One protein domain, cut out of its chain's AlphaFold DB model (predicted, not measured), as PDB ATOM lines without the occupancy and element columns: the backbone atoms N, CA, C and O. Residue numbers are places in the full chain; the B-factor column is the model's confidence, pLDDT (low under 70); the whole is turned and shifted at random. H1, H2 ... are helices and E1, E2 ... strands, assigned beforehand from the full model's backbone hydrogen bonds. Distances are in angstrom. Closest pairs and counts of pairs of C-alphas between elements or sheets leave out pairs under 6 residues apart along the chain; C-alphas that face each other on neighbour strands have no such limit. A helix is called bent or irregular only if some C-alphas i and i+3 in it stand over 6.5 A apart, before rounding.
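AT A GLANCE: This is residues 110 to 260 of the 567 residues of an uncharacterized protein of Ignavibacteria bacterium RBG_13_36_8 (UniProt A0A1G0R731). Two small helical lobes are joined by one long, sharply bent helix, H4, whose first arm belongs to one lobe and whose second arm belongs to the other. In the first lobe H1, H2, H3 and H4a make a loose ring of four helices with the short strand pair E1 and E2 at the end away from the second lobe; in the second, H4b, H5, H6 and H7 are grouped about as loosely, with the strand pair E3 and E4 at one end, and residues 252 to 260 of H7 stick out. The printed part has 151 residues, with seven named helices and four named strands in the order H1 E1 H2 H3 E2 H4 E3 H5 H6 E4 H7; both two-stranded sheets, E1 - E2 and E3 - E4, are antiparallel, and the class is mostly helix. It is only just compact, close to loose, with a radius of gyration of the C-alphas of 17.5 A, and its outline is flat, spanning 48 by 47 by 22 A.

HOW THE PARTS SIT: E1, residues 124 to 126, and E2, residues 158 to 160, are antiparallel neighbours, with N 125 and O 159 within hydrogen-bond range at 3.0 A. H1, residues 110 to 119, touches H2, residues 127 to 136, at a steep tilt of 51 degrees, the closest C-alphas being those of Ile 118 and Ile 130, 6.3 A apart. H2 and H3, residues 141 to 154, form a helical hairpin and only just touch, with 3 pairs of C-alphas within 8 A, the closest being Leu 134 and Lys 144 at 6.2 A. H4, residues 161 to 195, was assigned as one helix by its hydrogen bonds but is bent: C-alphas 178 and 181 are 9.2 A apart, and its arms H4a, residues 161 to 178, and H4b, residues 181 to 195, stand at a steep tilt of 64 degrees. H4a touches H1 with residues 161 to 168 alone, at a shallow tilt of 22 degrees, opposite ways; the closest C-alphas, those of Arg 111 and Leu 168, are 6.6 A apart. H4a and H3 only just touch, with 3 pairs within 8 A, the closest C-alphas being those of Leu 143 and Ile 171, 7.8 A apart. E3, residues 204 to 206, and E4, residues 237 to 239, are antiparallel neighbours, with N 205 and O 238 at 2.9 A. H5, residues 207 to 216, and H6, residues 220 to 229, form a helical hairpin at a shallow tilt of 19 degrees, with the C-alphas of Glu 211 and Val 223 closest at 6.1 A. H7, residues 240 to 260, touches H6 with residues 246 to 250 alone, at a steep tilt of 56 degrees, closest at the C-alphas of Tyr 222 and Phe 247, 6.8 A. H7 only just touches H4b, with 3 pairs within 8 A, the closest C-alphas being those of Leu 188 and Leu 240, 7.1 A apart. H1 and H5 are close but not clearly touching, at 7.3 A between the C-alphas of Arg 111 and Glu 216. Every O i to N i+4 pair is within hydrogen-bond range in H1, H3, H4a, H4b, H5 and H6, against 4 of 6 in H2 and 8 of 17 in H7, where 7 of 18 O i to N i+3 pairs are.

IN THESE COORDINATES: H1 begins at C-alpha 110, (-7.303, 42.750, 32.923). From first to last C-alpha H3 measures 20.2 A, H4a 25.9 A, H4b 20.9 A and H7 32.9 A. H7 ends at C-alpha 260, (21.250, 41.418, 11.354).

THE WHOLE: The C-alphas of Glu 129 and Lys 260 are the two farthest apart, at 50.8 A. The printed part has no cut and no long link. Mean pLDDT of the printed part is 89.7; residues 251 to 260 are under 70.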
ATOM      1  N   PRO A 110      -6.273  43.658  33.419       96.25
ATOM      2  CA  PRO A 110      -7.303  42.750  32.923       96.25
ATOM      3  C   PRO A 110      -7.260  41.340  33.519       96.25
ATOM      4  O   PRO A 110      -8.312  40.792  33.839       96.25
ATOM      5  N   ARG A 111      -6.069  40.737  33.658       95.50
ATOM      6  CA  ARG A 111      -5.943  39.339  34.105       95.50
ATOM      7  C   ARG A 111      -6.307  39.225  35.580       95.50
ATOM      8  O   ARG A 111      -7.221  38.483  35.913       95.50
ATOM      9  N   TRP A 112      -5.665  40.015  36.437       95.81
ATOM     10  CA  TRP A 112      -5.946  40.061  37.872       95.81
ATOM     11  C   TRP A 112      -7.417  40.364  38.160       95.81
ATOM     12  O   TRP A 112      -8.033  39.700  38.986       95.81
ATOM     13  N   SER A 113      -8.007  41.327  37.446       97.06
ATOM     14  CA  SER A 113      -9.401  41.712  37.684       97.06
ATOM     15  C   SER A 113     -10.385  40.617  37.271       97.06
ATOM     16  O   SER A 113     -11.397  40.455  37.939       97.06
ATOM     17  N   LEU A 114     -10.101  39.844  36.213       96.88
ATOM     18  CA  LEU A 114     -10.922  38.681  35.850       96.88
ATOM     19  C   LEU A 114     -10.776  37.544  36.852       96.88
ATOM     20  O   LEU A 114     -11.787  36.955  37.215       96.88
ATOM     21  N   MET A 115      -9.550  37.252  37.300       96.75
ATOM     22  CA  MET A 115      -9.318  36.255  38.350       96.75
ATOM     23  C   MET A 115     -10.138  36.606  39.592       96.75
ATOM     24  O   MET A 115     -10.919  35.790  40.067       96.75
ATOM     25  N   LYS A 116     -10.012  37.852  40.060       96.12
ATOM     26  CA  LYS A 116     -10.695  38.332  41.259       96.12
ATOM     27  C   LYS A 116     -12.213  38.381  41.100       96.12
ATOM     28  O   LYS A 116     -12.908  38.015  42.031       96.12
ATOM     29  N   LEU A 117     -12.723  38.818  39.947       96.06
ATOM     30  CA  LEU A 117     -14.168  38.874  39.699       96.06
ATOM     31  C   LEU A 117     -14.790  37.474  39.605       96.06
ATOM     32  O   LEU A 117     -15.913  37.281  40.042       96.06
ATOM     33  N   ILE A 118     -14.099  36.521  38.974       96.62
ATOM     34  CA  ILE A 118     -14.664  35.191  38.733       96.62
ATOM     35  C   ILE A 118     -14.582  34.321  39.965       96.62
ATOM     36  O   ILE A 118     -15.532  33.595  40.204       96.62
ATOM     37  N   PHE A 119     -13.464  34.337  40.682       95.94
ATOM     38  CA  PHE A 119     -13.247  33.411  41.784       95.94
ATOM     39  C   PHE A 119     -13.568  34.033  43.136       95.94
ATOM     40  O   PHE A 119     -14.020  33.306  44.004       95.94
ATOM     41  N   GLU A 120     -13.419  35.351  43.300       92.25
ATOM     42  CA  GLU A 120     -13.475  36.017  44.606       92.25
ATOM     43  C   GLU A 120     -12.586  35.271  45.618       92.25
ATOM     44  O   GLU A 120     -11.365  35.416  45.531       92.25
ATOM     45  N   ASP A 121     -13.175  34.431  46.474       89.38
ATOM     46  CA  ASP A 121     -12.487  33.588  47.463       89.38
ATOM     47  C   ASP A 121     -12.627  32.065  47.198       89.38
ATOM     48  O   ASP A 121     -12.109  31.245  47.953       89.38
ATOM     49  N   GLU A 122     -13.310  31.658  46.125       93.56
ATOM     50  CA  GLU A 122     -13.534  30.257  45.749       93.56
ATOM     51  C   GLU A 122     -12.405  29.701  44.864       93.56
ATOM     52  O   GLU A 122     -11.917  30.359  43.947       93.56
ATOM     53  N   GLU A 123     -12.025  28.433  45.050       93.75
ATOM     54  CA  GLU A 123     -11.005  27.788  44.201       93.75
ATOM     55  C   GLU A 123     -11.565  27.257  42.870       93.75
ATOM     56  O   GLU A 123     -10.819  27.078  41.899       93.75
ATOM     57  N   HIS A 124     -12.876  27.005  42.805       94.94
ATOM     58  CA  HIS A 124     -13.552  26.341  41.691       94.94
ATOM     59  C   HIS A 124     -14.874  27.028  41.350       94.94
ATOM     60  O   HIS A 124     -15.692  27.246  42.230       94.94
ATOM     61  N   LYS A 125     -15.130  27.271  40.058       96.00
ATOM     62  CA  LYS A 125     -16.395  27.855  39.570       96.00
ATOM     63  C   LYS A 125     -17.006  27.013  38.453       96.00
ATOM     64  O   LYS A 125     -16.301  26.443  37.608       96.00
ATOM     65  N   ASN A 126     -18.338  26.943  38.409       96.06
ATOM     66  CA  ASN A 126     -19.064  26.290  37.316       96.06
ATOM     67  C   ASN A 126     -18.997  27.158  36.050       96.06
ATOM     68  O   ASN A 126     -19.157  28.372  36.088       96.06
ATOM     69  N   THR A 127     -18.822  26.538  34.889       96.00
ATOM     70  CA  THR A 127     -18.769  27.249  33.605       96.00
ATOM     71  C   THR A 127     -20.026  28.038  33.255       96.00
ATOM     72  O   THR A 127     -19.928  29.025  32.525       96.00
ATOM     73  N   THR A 128     -21.199  27.633  33.744       94.75
ATOM     74  CA  THR A 128     -22.437  28.415  33.584       94.75
ATOM     75  C   THR A 128     -22.353  29.744  34.327       94.75
ATOM     76  O   THR A 128     -22.645  30.781  33.742       94.75
ATOM     77  N   GLU A 129     -21.861  29.721  35.560       95.75
ATOM     78  CA  GLU A 129     -21.636  30.899  36.390       95.75
ATOM     79  C   GLU A 129     -20.510  31.776  35.831       95.75
ATOM     80  O   GLU A 129     -20.719  32.968  35.629       95.75
ATOM     81  N   ILE A 130     -19.375  31.187  35.429       96.94
ATOM     82  CA  ILE A 130     -18.280  31.917  34.761       96.94
ATOM     83  C   ILE A 130     -18.812  32.677  33.537       96.94
ATOM     84  O   ILE A 130     -18.482  33.842  33.332       96.94
ATOM     85  N   LYS A 131     -19.661  32.045  32.713       96.56
ATOM     86  CA  LYS A 131     -20.274  32.708  31.549       96.56
ATOM     87  C   LYS A 131     -21.152  33.894  31.949       96.56
ATOM     88  O   LYS A 131     -21.158  34.880  31.214       96.56
ATOM     89  N   GLN A 132     -21.866  33.804  33.071       95.94
ATOM     90  CA  GLN A 132     -22.668  34.913  33.587       95.94
ATOM     91  C   GLN A 132     -21.791  36.037  34.133       95.94
ATOM     92  O   GLN A 132     -21.984  37.186  33.750       95.94
ATOM     93  N   ILE A 133     -20.763  35.721  34.919       96.88
ATOM     94  CA  ILE A 133     -19.817  36.711  35.452       96.88
ATOM     95  C   ILE A 133     -19.066  37.431  34.316       96.88
ATOM     96  O   ILE A 133     -18.833  38.640  34.351       96.88
ATOM     97  N   LEU A 134     -18.750  36.737  33.222       97.31
ATOM     98  CA  LEU A 134     -18.157  37.367  32.039       97.31
ATOM     99  C   LEU A 134     -19.093  38.375  31.342       97.31
ATOM    100  O   LEU A 134     -18.637  39.107  30.461       97.31
ATOM    101  N   ASN A 135     -20.380  38.455  31.697       96.81
ATOM    102  CA  ASN A 135     -21.280  39.502  31.208       96.81
ATOM    103  C   ASN A 135     -21.048  40.867  31.858       96.81
ATOM    104  O   ASN A 135     -21.528  41.847  31.311       96.81
ATOM    105  N   TYR A 136     -20.274  40.965  32.940       97.56
ATOM    106  CA  TYR A 136     -19.882  42.254  33.528       97.56
ATOM    107  C   TYR A 136     -18.784  42.965  32.721       97.56
ATOM    108  O   TYR A 136     -18.549  44.167  32.873       97.56
ATOM    109  N   VAL A 137     -18.083  42.217  31.867       97.12
ATOM    110  CA  VAL A 137     -16.919  42.680  31.113       97.12
ATOM    111  C   VAL A 137     -17.354  43.510  29.907       97.12
ATOM    112  O   VAL A 137     -17.843  42.973  28.916       97.12
ATOM    113  N   TYR A 138     -17.103  44.819  29.976       97.31
ATOM    114  CA  TYR A 138     -17.366  45.746  28.870       97.31
ATOM    115  C   TYR A 138     -16.166  45.919  27.924       97.31
ATOM    116  O   TYR A 138     -16.307  45.871  26.703       97.31
ATOM    117  N   TYR A 139     -14.972  46.142  28.480       96.88
ATOM    118  CA  TYR A 139     -13.748  46.340  27.698       96.88
ATOM    119  C   TYR A 139     -13.127  45.006  27.276       96.88
ATOM    120  O   TYR A 139     -13.477  43.955  27.800       96.88
ATOM    121  N   TYR A 140     -12.195  45.040  26.320       94.44
ATOM    122  CA  TYR A 140     -11.447  43.856  25.875       94.44
ATOM    123  C   TYR A 140     -12.343  42.646  25.543       94.44
ATOM    124  O   TYR A 140     -12.026  41.510  25.891       94.44
ATOM    125  N   GLU A 141     -13.450  42.881  24.829       92.44
ATOM    126  CA  GLU A 141     -14.482  41.876  24.510       92.44
ATOM    127  C   GLU A 141     -13.916  40.586  23.877       92.44
ATOM    128  O   GLU A 141     -14.475  39.496  24.021       92.44
ATOM    129  N   TYR A 142     -12.766  40.685  23.203       92.69
ATOM    130  CA  TYR A 142     -12.044  39.534  22.667       92.69
ATOM    131  C   TYR A 142     -11.701  38.494  23.748       92.69
ATOM    132  O   TYR A 142     -11.774  37.300  23.465       92.69
ATOM    133  N   LEU A 143     -11.384  38.910  24.983       94.00
ATOM    134  CA  LEU A 143     -11.091  38.001  26.097       94.00
ATOM    135  C   LEU A 143     -12.311  37.139  26.416       94.00
ATOM    136  O   LEU A 143     -12.213  35.913  26.401       94.00
ATOM    137  N   LYS A 144     -13.477  37.769  26.601       95.75
ATOM    138  CA  LYS A 144     -14.751  37.073  26.818       95.75
ATOM    139  C   LYS A 144     -15.027  36.067  25.702       95.75
ATOM    140  O   LYS A 144     -15.306  34.904  25.986       95.75
ATOM    141  N   LYS A 145     -14.910  36.491  24.438       96.12
ATOM    142  CA  LYS A 145     -15.147  35.627  23.268       96.12
ATOM    143  C   LYS A 145     -14.238  34.398  23.287       96.12
ATOM    144  O   LYS A 145     -14.734  33.281  23.177       96.12
ATOM    145  N   ILE A 146     -12.933  34.585  23.490       96.19
ATOM    146  CA  ILE A 146     -11.962  33.483  23.503       96.19
ATOM    147  C   ILE A 146     -12.236  32.515  24.661       96.19
ATOM    148  O   ILE A 146     -12.247  31.303  24.442       96.19
ATOM    149  N   ILE A 147     -12.497  33.028  25.867       96.94
ATOM    150  CA  ILE A 147     -12.772  32.204  27.053       96.94
ATOM    151  C   ILE A 147     -14.047  31.377  26.853       96.94
ATOM    152  O   ILE A 147     -14.029  30.157  27.029       96.94
ATOM    153  N   VAL A 148     -15.143  32.003  26.413       97.12
ATOM    154  CA  VAL A 148     -16.416  31.308  26.170       97.12
ATOM    155  C   VAL A 148     -16.269  30.263  25.060       97.12
ATOM    156  O   VAL A 148     -16.736  29.132  25.214       97.12
ATOM    157  N   SER A 149     -15.582  30.592  23.961       97.31
ATOM    158  CA  SER A 149     -15.294  29.634  22.888       97.31
ATOM    159  C   SER A 149     -14.448  28.458  23.375       97.31
ATOM    160  O   SER A 149     -14.722  27.319  22.994       97.31
ATOM    161  N   TYR A 150     -13.452  28.706  24.229       96.62
ATOM    162  CA  TYR A 150     -12.621  27.660  24.820       96.62
ATOM    163  C   TYR A 150     -13.454  26.707  25.686       96.62
ATOM    164  O   TYR A 150     -13.425  25.496  25.452       96.62
ATOM    165  N   ILE A 151     -14.258  27.255  26.604       96.44
ATOM    166  CA  ILE A 151     -15.169  26.496  27.473       96.44
ATOM    167  C   ILE A 151     -16.116  25.625  26.643       96.44
ATOM    168  O   ILE A 151     -16.228  24.423  26.882       96.44
ATOM    169  N   ASN A 152     -16.757  26.209  25.626       96.19
ATOM    170  CA  ASN A 152     -17.719  25.501  24.780       96.19
ATOM    171  C   ASN A 152     -17.056  24.395  23.954       96.19
ATOM    172  O   ASN A 152     -17.575  23.281  23.881       96.19
ATOM    173  N   ARG A 153     -15.892  24.673  23.354       96.88
ATOM    174  CA  ARG A 153     -15.162  23.705  22.521       96.88
ATOM    175  C   ARG A 153     -14.650  22.523  23.337       96.88
ATOM    176  O   ARG A 153     -14.639  21.400  22.841       96.88
ATOM    177  N   LYS A 154     -14.200  22.775  24.567       96.12
ATOM    178  CA  LYS A 154     -13.688  21.744  25.474       96.12
ATOM    179  C   LYS A 154     -14.781  21.074  26.310       96.12
ATOM    180  O   LYS A 154     -14.482  20.069  26.941       96.12
ATOM    181  N   LYS A 155     -16.021  21.580  26.270       96.00
ATOM    182  CA  LYS A 155     -17.161  21.110  27.078       96.00
ATOM    183  C   LYS A 155     -16.815  21.018  28.566       96.00
ATOM    184  O   LYS A 155     -17.162  20.050  29.235       96.00
ATOM    185  N   ILE A 156     -16.089  22.017  29.058       94.94
ATOM    186  CA  ILE A 156     -15.673  22.061  30.458       94.94
ATOM    187  C   ILE A 156     -16.919  22.302  31.314       94.94
ATOM    188  O   ILE A 156     -17.766  23.110  30.933       94.94
ATOM    189  N   LEU A 157     -17.049  21.586  32.431       93.88
ATOM    190  CA  LEU A 157     -18.172  21.742  33.360       93.88
ATOM    191  C   LEU A 157     -17.827  22.732  34.477       93.88
ATOM    192  O   LEU A 157     -18.605  23.649  34.738       93.88
ATOM    193  N   SER A 158     -16.631  22.611  35.050       96.31
ATOM    194  CA  SER A 158     -16.061  23.502  36.065       96.31
ATOM    195  C   SER A 158     -14.590  23.795  35.762       96.31
ATOM    196  O   SER A 158     -13.925  23.005  35.093       96.31
ATOM    197  N   ILE A 159     -14.099  24.951  36.210       96.75
ATOM    198  CA  ILE A 159     -12.703  25.379  36.045       96.75
ATOM    199  C   ILE A 159     -12.176  25.832  37.403       96.75
ATOM    200  O   ILE A 159     -12.898  26.502  38.145       96.75
ATOM    201  N   ASN A 160     -10.930  25.479  37.720       96.94
ATOM    202  CA  ASN A 160     -10.260  25.963  38.926       96.94
ATOM    203  C   ASN A 160      -9.458  27.257  38.684       96.94
ATOM    204  O   ASN A 160      -9.162  27.619  37.540       96.94
ATOM    205  N   TYR A 161      -9.072  27.936  39.765       96.75
ATOM    206  CA  TYR A 161      -8.310  29.186  39.711       96.75
ATOM    207  C   TYR A 161      -7.041  29.067  38.842       96.75
ATOM    208  O   TYR A 161      -6.818  29.861  37.928       96.75
ATOM    209  N   THR A 162      -6.221  28.038  39.073       96.75
ATOM    210  CA  THR A 162      -4.931  27.865  38.376       96.75
ATOM    211  C   THR A 162      -5.086  27.582  36.879       96.75
ATOM    212  O   THR A 162      -4.368  28.144  36.054       96.75
ATOM    213  N   GLU A 163      -6.068  26.767  36.500       96.94
ATOM    214  CA  GLU A 163      -6.398  26.444  35.113       96.94
ATOM    215  C   GLU A 163      -6.878  27.680  34.356       96.94
ATOM    216  O   GLU A 163      -6.523  27.881  33.188       96.94
ATOM    217  N   PHE A 164      -7.682  28.514  35.018       97.62
ATOM    218  CA  PHE A 164      -8.156  29.762  34.445       97.62
ATOM    219  C   PHE A 164      -7.019  30.779  34.291       97.62
ATOM    220  O   PHE A 164      -6.901  31.403  33.233       97.62
ATOM    221  N   GLU A 165      -6.128  30.892  35.281       96.81
ATOM    222  CA  GLU A 165      -4.936  31.737  35.176       96.81
ATOM    223  C   GLU A 165      -4.047  31.296  34.003       96.81
ATOM    224  O   GLU A 165      -3.635  32.116  33.175       96.81
ATOM    225  N   ASP A 166      -3.805  29.992  33.868       96.88
ATOM    226  CA  ASP A 166      -3.044  29.419  32.760       96.88
ATOM    227  C   ASP A 166      -3.692  29.685  31.400       96.88
ATOM    228  O   ASP A 166      -2.993  29.930  30.407       96.88
ATOM    229  N   LEU A 167      -5.024  29.635  31.325       96.81
ATOM    230  CA  LEU A 167      -5.769  29.999  30.125       96.81
ATOM    231  C   LEU A 167      -5.536  31.472  29.771       96.81
ATOM    232  O   LEU A 167      -5.172  31.762  28.629       96.81
ATOM    233  N   LEU A 168      -5.678  32.391  30.729       96.62
ATOM    234  CA  LEU A 168      -5.441  33.819  30.504       96.62
ATOM    235  C   LEU A 168      -3.994  34.097  30.074       96.62
ATOM    236  O   LEU A 168      -3.769  34.825  29.108       96.62
ATOM    237  N   ASN A 169      -3.015  33.443  30.705       95.88
ATOM    238  CA  ASN A 169      -1.601  33.555  30.341       95.88
ATOM    239  C   ASN A 169      -1.337  33.099  28.897       95.88
ATOM    240  O   ASN A 169      -0.566  33.728  28.164       95.88
ATOM    241  N   LYS A 170      -1.989  32.017  28.454       95.81
ATOM    242  CA  LYS A 170      -1.902  31.542  27.063       95.81
ATOM    243  C   LYS A 170      -2.519  32.546  26.092       95.81
ATOM    244  O   LYS A 170      -1.917  32.809  25.050       95.81
ATOM    245  N   ILE A 171      -3.676  33.117  26.432       94.50
ATOM    246  CA  ILE A 171      -4.346  34.136  25.610       94.50
ATOM    247  C   ILE A 171      -3.452  35.370  25.459       94.50
ATOM    248  O   ILE A 171      -3.244  35.839  24.341       94.50
ATOM    249  N   ASP A 172      -2.863  35.850  26.553       93.25
ATOM    250  CA  ASP A 172      -1.997  37.029  26.539       93.25
ATOM    251  C   ASP A 172      -0.711  36.796  25.751       93.25
ATOM    252  O   ASP A 172      -0.332  37.631  24.927       93.25
ATOM    253  N   LYS A 173      -0.076  35.631  25.922       93.50
ATOM    254  CA  LYS A 173       1.108  35.259  25.143       93.50
ATOM    255  C   LYS A 173       0.816  35.269  23.642       93.50
ATOM    256  O   LYS A 173       1.605  35.826  22.880       93.50
ATOM    257  N   LEU A 174      -0.312  34.692  23.224       91.88
ATOM    258  CA  LEU A 174      -0.729  34.690  21.821       91.88
ATOM    259  C   LEU A 174      -1.056  36.106  21.328       91.88
ATOM    260  O   LEU A 174      -0.569  36.508  20.275       91.88
ATOM    261  N   GLY A 175      -1.802  36.896  22.106       88.81
ATOM    262  CA  GLY A 175      -2.162  38.270  21.745       88.81
ATOM    263  C   GLY A 175      -0.945  39.178  21.552       88.81
ATOM    264  O   GLY A 175      -0.859  39.915  20.567       88.81
ATOM    265  N   VAL A 176       0.040  39.074  22.449       90.38
ATOM    266  CA  VAL A 176       1.307  39.815  22.364       90.38
ATOM    267  C   VAL A 176       2.144  39.363  21.165       90.38
ATOM    268  O   VAL A 176       2.713  40.205  20.469       90.38
ATOM    269  N   GLN A 177       2.218  38.055  20.900       88.75
ATOM    270  CA  GLN A 177       2.962  37.517  19.755       88.75
ATOM    271  C   GLN A 177       2.360  37.942  18.419       88.75
ATOM    272  O   GLN A 177       3.106  38.287  17.506       88.75
ATOM    273  N   SER A 178       1.032  37.936  18.309       87.44
ATOM    274  CA  SER A 178       0.357  38.306  17.071       87.44
ATOM    275  C   SER A 178       0.444  39.804  16.806       87.44
ATOM    276  O   SER A 178       0.850  40.184  15.717       87.44
ATOM    277  N   ASN A 179       0.066  40.656  17.769       87.12
ATOM    278  CA  ASN A 179      -0.079  42.096  17.530       87.12
ATOM    279  C   ASN A 179       0.057  42.942  18.814       87.12
ATOM    280  O   ASN A 179      -0.860  43.679  19.182       87.12
ATOM    281  N   ALA A 180       1.221  42.904  19.475       87.94
ATOM    282  CA  ALA A 180       1.485  43.708  20.680       87.94
ATOM    283  C   ALA A 180       1.146  45.204  20.520       87.94
ATOM    284  O   ALA A 180       0.576  45.808  21.422       87.94
ATOM    285  N   HIS A 181       1.464  45.803  19.367       88.62
ATOM    286  CA  HIS A 181       1.197  47.222  19.129       88.62
ATOM    287  C   HIS A 181      -0.300  47.552  19.133       88.62
ATOM    288  O   HIS A 181      -0.718  48.483  19.814       88.62
ATOM    289  N   ILE A 182      -1.103  46.781  18.392       89.75
ATOM    290  CA  ILE A 182      -2.554  46.997  18.295       89.75
ATOM    291  C   ILE A 182      -3.194  46.813  19.672       89.75
ATOM    292  O   ILE A 182      -4.067  47.585  20.056       89.75
ATOM    293  N   LEU A 183      -2.715  45.831  20.440       91.50
ATOM    294  CA  LEU A 183      -3.169  45.585  21.805       91.50
ATOM    295  C   LEU A 183      -2.915  46.797  22.712       91.50
ATOM    296  O   LEU A 183      -3.831  47.234  23.407       91.50
ATOM    297  N   VAL A 184      -1.708  47.371  22.681       93.25
ATOM    298  CA  VAL A 184      -1.374  48.568  23.472       93.25
ATOM    299  C   VAL A 184      -2.188  49.777  23.011       93.25
ATOM    300  O   VAL A 184      -2.742  50.490  23.844       93.25
ATOM    301  N   GLU A 185      -2.322  50.004  21.704       92.50
ATOM    302  CA  GLU A 185      -3.096  51.133  21.181       92.50
ATOM    303  C   GLU A 185      -4.585  51.040  21.547       92.50
ATOM    304  O   GLU A 185      -5.173  52.020  22.012       92.50
ATOM    305  N   SER A 186      -5.178  49.851  21.414       93.19
ATOM    306  CA  SER A 186      -6.559  49.590  21.824       93.19
ATOM    307  C   SER A 186      -6.754  49.766  23.332       93.19
ATOM    308  O   SER A 186      -7.800  50.266  23.757       93.19
ATOM    309  N   ALA A 187      -5.771  49.375  24.146       95.12
ATOM    310  CA  ALA A 187      -5.811  49.560  25.593       95.12
ATOM    311  C   ALA A 187      -5.752  51.042  25.973       95.12
ATOM    312  O   ALA A 187      -6.587  51.502  26.747       95.12
ATOM    313  N   LEU A 188      -4.851  51.817  25.363       95.12
ATOM    314  CA  LEU A 188      -4.782  53.262  25.574       95.12
ATOM    315  C   LEU A 188      -6.097  53.954  25.203       95.12
ATOM    316  O   LEU A 188      -6.594  54.771  25.972       95.12
ATOM    317  N   ALA A 189      -6.693  53.607  24.058       94.19
ATOM    318  CA  ALA A 189      -7.985  54.158  23.653       94.19
ATOM    319  C   ALA A 189      -9.095  53.840  24.676       94.19
ATOM    320  O   ALA A 189      -9.891  54.714  25.022       94.19
ATOM    321  N   SER A 190      -9.104  52.613  25.204       95.81
ATOM    322  CA  SER A 190     -10.065  52.171  26.224       95.81
ATOM    323  C   SER A 190      -9.858  52.889  27.563       95.81
ATOM    324  O   SER A 190     -10.821  53.330  28.186       95.81
ATOM    325  N   MET A 191      -8.602  53.078  27.983       95.69
ATOM    326  CA  MET A 191      -8.257  53.841  29.185       95.69
ATOM    327  C   MET A 191      -8.710  55.294  29.066       95.69
ATOM    328  O   MET A 191      -9.381  55.800  29.959       95.69
ATOM    329  N   VAL A 192      -8.420  55.952  27.940       94.25
ATOM    330  CA  VAL A 192      -8.835  57.340  27.693       94.25
ATOM    331  C   VAL A 192     -10.349  57.504  27.775       94.25
ATOM    332  O   VAL A 192     -10.829  58.482  28.352       94.25
ATOM    333  N   ASN A 193     -11.085  56.551  27.200       93.62
ATOM    334  CA  ASN A 193     -12.541  56.549  27.174       93.62
ATOM    335  C   ASN A 193     -13.154  56.526  28.587       93.62
ATOM    336  O   ASN A 193     -14.147  57.217  28.809       93.62
ATOM    337  N   PHE A 194     -12.554  55.793  29.531       95.69
ATOM    338  CA  PHE A 194     -13.118  55.625  30.872       95.69
ATOM    339  C   PHE A 194     -12.514  56.535  31.945       95.69
ATOM    340  O   PHE A 194     -13.258  57.133  32.718       95.69
ATOM    341  N   PHE A 195     -11.182  56.663  32.007       93.75
ATOM    342  CA  PHE A 195     -10.496  57.395  33.085       93.75
ATOM    343  C   PHE A 195     -10.882  58.877  33.127       93.75
ATOM    344  O   PHE A 195     -10.940  59.460  34.203       93.75
ATOM    345  N   ASN A 196     -11.204  59.468  31.974       90.81
ATOM    346  CA  ASN A 196     -11.559  60.885  31.859       90.81
ATOM    347  C   ASN A 196     -13.076  61.131  31.887       90.81
ATOM    348  O   ASN A 196     -13.554  62.137  31.350       90.81
ATOM    349  N   LEU A 197     -13.872  60.206  32.432       90.25
ATOM    350  CA  LEU A 197     -15.325  60.349  32.433       90.25
ATOM    351  C   LEU A 197     -15.757  61.587  33.228       90.25
ATOM    352  O   LEU A 197     -15.677  61.608  34.449       90.25
ATOM    353  N   GLY A 198     -16.299  62.589  32.531       83.25
ATOM    354  CA  GLY A 198     -16.768  63.836  33.144       83.25
ATOM    355  C   GLY A 198     -15.707  64.936  33.228       83.25
ATOM    356  O   GLY A 198     -16.036  66.058  33.613       83.25
ATOM    357  N   GLU A 199     -14.469  64.661  32.813       88.00
ATOM    358  CA  GLU A 199     -13.415  65.670  32.720       88.00
ATOM    359  C   GLU A 199     -13.464  66.445  31.395       88.00
ATOM    360  O   GLU A 199     -13.937  65.962  30.362       88.00
ATOM    361  N   GLN A 200     -12.935  67.673  31.411       80.38
ATOM    362  CA  GLN A 200     -12.785  68.481  30.195       80.38
ATOM    363  C   GLN A 200     -11.659  67.949  29.293       80.38
ATOM    364  O   GLN A 200     -11.765  68.006  28.068       80.38
ATOM    365  N   ASN A 201     -10.608  67.382  29.893       81.62
ATOM    366  CA  ASN A 201      -9.431  66.882  29.191       81.62
ATOM    367  C   ASN A 201      -9.569  65.388  28.887       81.62
ATOM    368  O   ASN A 201      -9.059  64.534  29.599       81.62
ATOM    369  N   LYS A 202     -10.225  65.064  27.774       85.75
ATOM    370  CA  LYS A 202     -10.545  63.681  27.382       85.75
ATOM    371  C   LYS A 202      -9.365  62.855  26.856       85.75
ATOM    372  O   LYS A 202      -9.599  61.925  26.098       85.75
ATOM    373  N   HIS A 203      -8.118  63.210  27.150       90.44
ATOM    374  CA  HIS A 203      -6.935  62.565  26.555       90.44
ATOM    375  C   HIS A 203      -5.862  62.188  27.573       90.44
ATOM    376  O   HIS A 203      -4.792  61.731  27.181       90.44
ATOM    377  N   LEU A 204      -6.135  62.377  28.860       92.44
ATOM    378  CA  LEU A 204      -5.174  62.176  29.927       92.44
ATOM    379  C   LEU A 204      -5.254  60.743  30.471       92.44
ATOM    380  O   LEU A 204      -6.331  60.159  30.558       92.44
ATOM    381  N   ILE A 205      -4.114  60.132  30.787       93.56
ATOM    382  CA  ILE A 205      -4.064  58.789  31.380       93.56
ATOM    383  C   ILE A 205      -3.010  58.776  32.491       93.56
ATOM    384  O   ILE A 205      -1.907  59.290  32.274       93.56
ATOM    385  N   PRO A 206      -3.307  58.208  33.674       94.06
ATOM    386  CA  PRO A 206      -2.305  58.026  34.719       94.06
ATOM    387  C   PRO A 206      -1.182  57.090  34.259       94.06
ATOM    388  O   PRO A 206      -1.450  55.977  33.793       94.06
ATOM    389  N   LEU A 207       0.079  57.493  34.459       93.62
ATOM    390  CA  LEU A 207       1.249  56.677  34.100       93.62
ATOM    391  C   LEU A 207       1.199  55.295  34.762       93.62
ATOM    392  O   LEU A 207       1.465  54.278  34.122       93.62
ATOM    393  N   GLN A 208       0.767  55.266  36.022       93.88
ATOM    394  CA  GLN A 208       0.654  54.054  36.822       93.88
ATOM    395  C   GLN A 208      -0.267  52.995  36.186       93.88
ATOM    396  O   GLN A 208       0.032  51.804  36.245       93.88
ATOM    397  N   ALA A 209      -1.369  53.410  35.546       95.06
ATOM    398  CA  ALA A 209      -2.322  52.495  34.909       95.06
ATOM    399  C   ALA A 209      -1.706  51.776  33.704       95.06
ATOM    400  O   ALA A 209      -1.875  50.567  33.538       95.06
ATOM    401  N   ILE A 210      -0.944  52.511  32.896       95.00
ATOM    402  CA  ILE A 210      -0.268  51.964  31.719       95.00
ATOM    403  C   ILE A 210       0.901  51.078  32.143       95.00
ATOM    404  O   ILE A 210       1.084  49.998  31.583       95.00
ATOM    405  N   GLU A 211       1.674  51.493  33.150       94.25
ATOM    406  CA  GLU A 211       2.753  50.660  33.679       94.25
ATOM    407  C   GLU A 211       2.237  49.309  34.180       94.25
ATOM    408  O   GLU A 211       2.826  48.278  33.850       94.25
ATOM    409  N   LEU A 212       1.140  49.295  34.944       95.62
ATOM    410  CA  LEU A 212       0.531  48.048  35.401       95.62
ATOM    411  C   LEU A 212       0.080  47.166  34.242       95.62
ATOM    412  O   LEU A 212       0.400  45.976  34.232       95.62
ATOM    413  N   PHE A 213      -0.586  47.755  33.252       96.56
ATOM    414  CA  PHE A 213      -1.072  47.021  32.090       96.56
ATOM    415  C   PHE A 213       0.076  46.351  31.333       96.56
ATOM    416  O   PHE A 213       0.032  45.159  31.028       96.56
ATOM    417  N   LEU A 214       1.148  47.098  31.073       95.50
ATOM    418  CA  LEU A 214       2.314  46.574  30.368       95.50
ATOM    419  C   LEU A 214       3.042  45.492  31.171       95.50
ATOM    420  O   LEU A 214       3.496  44.509  30.583       95.50
ATOM    421  N   ARG A 215       3.147  45.641  32.499       95.12
ATOM    422  CA  ARG A 215       3.742  44.614  33.368       95.12
ATOM    423  C   ARG A 215       2.919  43.332  33.355       95.12
ATOM    424  O   ARG A 215       3.496  42.258  33.220       95.12
ATOM    425  N   GLU A 216       1.597  43.437  33.430       94.56
ATOM    426  CA  GLU A 216       0.719  42.267  33.414       94.56
ATOM    427  C   GLU A 216       0.793  41.509  32.082       94.56
ATOM    428  O   GLU A 216       0.843  40.282  32.073       94.56
ATOM    429  N   LYS A 217       0.911  42.227  30.957       93.81
ATOM    430  CA  LYS A 217       1.136  41.632  29.627       93.81
ATOM    431  C   LYS A 217       2.582  41.184  29.376       93.81
ATOM    432  O   LYS A 217       2.896  40.743  28.271       93.81
ATOM    433  N   ASN A 218       3.467  41.296  30.368       93.81
ATOM    434  CA  ASN A 218       4.894  40.976  30.272       93.81
ATOM    435  C   ASN A 218       5.628  41.733  29.138       93.81
ATOM    436  O   ASN A 218       6.515  41.206  28.464       93.81
ATOM    437  N   LEU A 219       5.259  42.997  28.913       92.69
ATOM    438  CA  LEU A 219       5.835  43.889  27.902       92.69
ATOM    439  C   LEU A 219       6.962  44.750  28.493       92.69
ATOM    440  O   LEU A 219       6.923  45.981  28.440       92.69
ATOM    441  N   LEU A 220       7.989  44.105  29.055       90.94
ATOM    442  CA  LEU A 220       9.061  44.780  29.804       90.94
ATOM    443  C   LEU A 220       9.794  45.861  28.991       90.94
ATOM    444  O   LEU A 220      10.088  46.927  29.525       90.94
ATOM    445  N   SER A 221       9.989  45.652  27.685       90.56
ATOM    446  CA  SER A 221      10.627  46.640  26.800       90.56
ATOM    447  C   SER A 221       9.845  47.955  26.694       90.56
ATOM    448  O   SER A 221      10.431  49.020  26.521       90.56
ATOM    449  N   TYR A 222       8.512  47.894  26.782       91.75
ATOM    450  CA  TYR A 222       7.662  49.085  26.779       91.75
ATOM    451  C   TYR A 222       7.732  49.800  28.130       91.75
ATOM    452  O   TYR A 222       7.788  51.026  28.168       91.75
ATOM    453  N   VAL A 223       7.784  49.038  29.229       92.31
ATOM    454  CA  VAL A 223       7.938  49.587  30.584       92.31
ATOM    455  C   VAL A 223       9.260  50.338  30.708       92.31
ATOM    456  O   VAL A 223       9.262  51.481  31.145       92.31
ATOM    457  N   GLU A 224      10.379  49.745  30.289       91.00
ATOM    458  CA  GLU A 224      11.695  50.395  30.348       91.00
ATOM    459  C   GLU A 224      11.716  51.722  29.584       91.00
ATOM    460  O   GLU A 224      12.202  52.724  30.106       91.00
ATOM    461  N   LYS A 225      11.107  51.764  28.393       90.31
ATOM    462  CA  LYS A 225      10.992  52.994  27.600       90.31
ATOM    463  C   LYS A 225      10.148  54.068  28.277       90.31
ATOM    464  O   LYS A 225      10.540  55.231  28.259       90.31
ATOM    465  N   LEU A 226       9.048  53.693  28.934       91.38
ATOM    466  CA  LEU A 226       8.277  54.641  29.742       91.38
ATOM    467  C   LEU A 226       9.112  55.237  30.873       91.38
ATOM    468  O   LEU A 226       9.048  56.441  31.090       91.38
ATOM    469  N   LYS A 227       9.923  54.424  31.562       89.69
ATOM    470  CA  LYS A 227      10.756  54.900  32.678       89.69
ATOM    471  C   LYS A 227      11.875  55.847  32.248       89.69
ATOM    472  O   LYS A 227      12.353  56.625  33.068       89.69
ATOM    473  N   VAL A 228      12.331  55.739  30.999       90.75
ATOM    474  CA  VAL A 228      13.362  56.623  30.437       90.75
ATOM    475  C   VAL A 228      12.771  57.977  30.049       90.75
ATOM    476  O   VAL A 228      13.382  59.003  30.335       90.75
ATOM    477  N   GLU A 229      11.598  57.984  29.414       90.56
ATOM    478  CA  GLU A 229      10.966  59.210  28.902       90.56
ATOM    479  C   GLU A 229      10.184  59.978  29.972       90.56
ATOM    480  O   GLU A 229      10.137  61.209  29.947       90.56
ATOM    481  N   PHE A 230       9.591  59.272  30.938       91.44
ATOM    482  CA  PHE A 230       8.757  59.877  31.968       91.44
ATOM    483  C   PHE A 230       9.392  59.768  33.360       91.44
ATOM    484  O   PHE A 230       9.844  58.688  33.756       91.44
ATOM    485  N   PRO A 231       9.406  60.857  34.153       87.12
ATOM    486  CA  PRO A 231       9.828  60.793  35.546       87.12
ATOM    487  C   PRO A 231       8.977  59.804  36.354       87.12
ATOM    488  O   PRO A 231       7.764  59.700  36.170       87.12
ATOM    489  N   GLN A 232       9.639  59.087  37.267       77.75
ATOM    490  CA  GLN A 232       9.031  58.114  38.178       77.75
ATOM    491  C   GLN A 232       8.231  58.836  39.275       77.75
ATOM    492  O   GLN A 232       8.722  59.024  40.387       77.75
ATOM    493  N   ASP A 233       7.018  59.272  38.952       82.00
ATOM    494  CA  ASP A 233       6.031  59.717  39.936       82.00
ATOM    495  C   ASP A 233       4.654  59.158  39.562       82.00
ATOM    496  O   ASP A 233       4.107  59.431  38.490       82.00
ATOM    497  N   ASP A 234       4.104  58.360  40.476       74.88
ATOM    498  CA  ASP A 234       2.845  57.629  40.321       74.88
ATOM    499  C   ASP A 234       1.632  58.551  40.143       74.88
ATOM    500  O   ASP A 234       0.587  58.115  39.664       74.88
ATOM    501  N   LYS A 235       1.750  59.831  40.524       81.38
ATOM    502  CA  LYS A 235       0.663  60.817  40.419       81.38
ATOM    503  C   LYS A 235       0.633  61.547  39.079       81.38
ATOM    504  O   LYS A 235      -0.246  62.385  38.878       81.38
ATOM    505  N   LEU A 236       1.590  61.283  38.189       87.50
ATOM    506  CA  LEU A 236       1.674  61.974  36.911       87.50
ATOM    507  C   LEU A 236       0.704  61.389  35.886       87.50
ATOM    508  O   LEU A 236       0.515  60.177  35.759       87.50
ATOM    509  N   VAL A 237       0.109  62.303  35.129       91.25
ATOM    510  CA  VAL A 237      -0.891  62.031  34.105       91.25
ATOM    511  C   VAL A 237      -0.401  62.672  32.812       91.25
ATOM    512  O   VAL A 237       0.008  63.834  32.823       91.25
ATOM    513  N   TYR A 238      -0.423  61.925  31.709       92.62
ATOM    514  CA  TYR A 238       0.100  62.383  30.418       92.62
ATOM    515  C   TYR A 238      -0.937  62.228  29.305       92.62
ATOM    516  O   TYR A 238      -1.894  61.463  29.436       92.62
ATOM    517  N   ASP A 239      -0.753  62.965  28.208       93.81
ATOM    518  CA  ASP A 239      -1.628  62.900  27.036       93.81
ATOM    519  C   ASP A 239      -1.380  61.603  26.244       93.81
ATOM    520  O   ASP A 239      -0.241  61.162  26.059       93.81
ATOM    521  N   LEU A 240      -2.452  61.018  25.708       93.81
ATOM    522  CA  LEU A 240      -2.432  59.900  24.766       93.81
ATOM    523  C   LEU A 240      -1.372  60.065  23.665       93.81
ATOM    524  O   LEU A 240      -0.711  59.095  23.287       93.81
ATOM    525  N   LYS A 241      -1.201  61.280  23.134       93.19
ATOM    526  CA  LYS A 241      -0.228  61.563  22.067       93.19
ATOM    527  C   LYS A 241       1.208  61.314  22.506       93.19
ATOM    528  O   LYS A 241       2.019  60.896  21.681       93.19
ATOM    529  N   ASP A 242       1.530  61.565  23.767       93.19
ATOM    530  CA  ASP A 242       2.886  61.384  24.274       93.19
ATOM    531  C   ASP A 242       3.185  59.901  24.483       93.19
ATOM    532  O   ASP A 242       4.225  59.427  24.028       93.19
ATOM    533  N   TYR A 243       2.226  59.127  25.000       92.88
ATOM    534  CA  TYR A 243       2.345  57.666  25.047       92.88
ATOM    535  C   TYR A 243       2.547  57.047  23.663       92.88
ATOM    536  O   TYR A 243       3.431  56.207  23.485       92.88
ATOM    537  N   LYS A 244       1.782  57.494  22.656       91.75
ATOM    538  CA  LYS A 244       1.942  57.005  21.278       91.75
ATOM    539  C   LYS A 244       3.352  57.262  20.737       91.75
ATOM    540  O   LYS A 244       3.954  56.340  20.193       91.75
ATOM    541  N   LYS A 245       3.924  58.453  20.960       91.56
ATOM    542  CA  LYS A 245       5.306  58.768  20.539       91.56
ATOM    543  C   LYS A 245       6.333  57.826  21.172       91.56
ATOM    544  O   LYS A 245       7.218  57.342  20.470       91.56
ATOM    545  N   VAL A 246       6.207  57.550  22.473       90.38
ATOM    546  CA  VAL A 246       7.129  56.648  23.185       90.38
ATOM    547  C   VAL A 246       7.028  55.223  22.634       90.38
ATOM    548  O   VAL A 246       8.045  54.577  22.373       90.38
ATOM    549  N   PHE A 247       5.812  54.737  22.381       89.00
ATOM    550  CA  PHE A 247       5.593  53.374  21.895       89.00
ATOM    551  C   PHE A 247       5.920  53.178  20.413       89.00
ATOM    552  O   PHE A 247       6.409  52.112  20.034       89.00
ATOM    553  N   ASP A 248       5.763  54.205  19.581       86.19
ATOM    554  CA  ASP A 248       6.245  54.179  18.198       86.19
ATOM    555  C   ASP A 248       7.775  54.042  18.129       86.19
ATOM    556  O   ASP A 248       8.304  53.390  17.224       86.19
ATOM    557  N   GLY A 249       8.496  54.558  19.131       75.00
ATOM    558  CA  GLY A 249       9.931  54.329  19.303       75.00
ATOM    559  C   GLY A 249      10.299  52.866  19.593       75.00
ATOM    560  O   GLY A 249      11.426  52.449  19.335       75.00
ATOM    561  N   VAL A 250       9.370  52.044  20.097       76.69
ATOM    562  CA  VAL A 250       9.588  50.601  20.335       76.69
ATOM    563  C   VAL A 250       9.563  49.811  19.025       76.69
ATOM    564  O   VAL A 250      10.307  48.841  18.881       76.69
ATOM    565  N   LYS A 251       8.762  50.243  18.039       61.53
ATOM    566  CA  LYS A 251       8.635  49.557  16.741       61.53
ATOM    567  C   LYS A 251       9.953  49.489  15.971       61.53
ATOM    568  O   LYS A 251      10.229  48.471  15.346       61.53
ATOM    569  N   LYS A 252      10.765  50.552  16.024       53.69
ATOM    570  CA  LYS A 252      11.968  50.685  15.185       53.69
ATOM    571  C   LYS A 252      13.122  49.761  15.589       53.69
ATOM    572  O   LYS A 252      13.851  49.295  14.720       53.69
ATOM    573  N   GLU A 253      13.255  49.418  16.869       49.88
ATOM    574  CA  GLU A 253      14.364  48.570  17.346       49.88
ATOM    575  C   GLU A 253      14.221  47.092  16.953       49.88
ATOM    576  O   GLU A 253      15.223  46.400  16.766       49.88
ATOM    577  N   ARG A 254      12.993  46.584  16.769       47.41
ATOM    578  CA  ARG A 254      12.795  45.187  16.339       47.41
ATOM    579  C   ARG A 254      13.114  44.965  14.861       47.41
ATOM    580  O   ARG A 254      13.625  43.900  14.528       47.41
ATOM    581  N   THR A 255      12.882  45.950  13.995       40.94
ATOM    582  CA  THR A 255      13.217  45.848  12.564       40.94
ATOM    583  C   THR A 255      14.725  45.892  12.300       40.94
ATOM    584  O   THR A 255      15.205  45.143  11.461       40.94
ATOM    585  N   GLU A 256      15.506  46.657  13.071       41.41
ATOM    586  CA  GLU A 256      16.966  46.735  12.863       41.41
ATOM    587  C   GLU A 256      17.739  45.529  13.430       41.41
ATOM    588  O   GLU A 256      18.857  45.238  12.999       41.41
ATOM    589  N   THR A 257      17.152  44.803  14.387       39.91
ATOM    590  CA  THR A 257      17.791  43.621  14.994       39.91
ATOM    591  C   THR A 257      17.466  42.327  14.235       39.91
ATOM    592  O   THR A 257      18.262  41.391  14.260       39.91
ATOM    593  N   ALA A 258      16.340  42.276  13.510       37.09
ATOM    594  CA  ALA A 258      15.967  41.136  12.665       37.09
ATOM    595  C   ALA A 258      16.789  41.067  11.361       37.09
ATOM    596  O   ALA A 258      17.219  39.983  10.972       37.09
ATOM    597  N   GLU A 259      17.121  42.208  10.745       36.88
ATOM    598  CA  GLU A 259      17.945  42.242   9.520       36.88
ATOM    599  C   GLU A 259      19.415  41.847   9.757       36.88
ATOM    600  O   GLU A 259      20.110  41.432   8.830       36.88
ATOM    601  N   LYS A 260      19.903  41.903  11.004       37.62
ATOM    602  CA  LYS A 260      21.250  41.418  11.354       37.62
ATOM    603  C   LYS A 260      21.317  39.917  11.639       37.62
ATOM    604  O   LYS A 260      22.411  39.369  11.587       37.62
TER     605      LYS A 260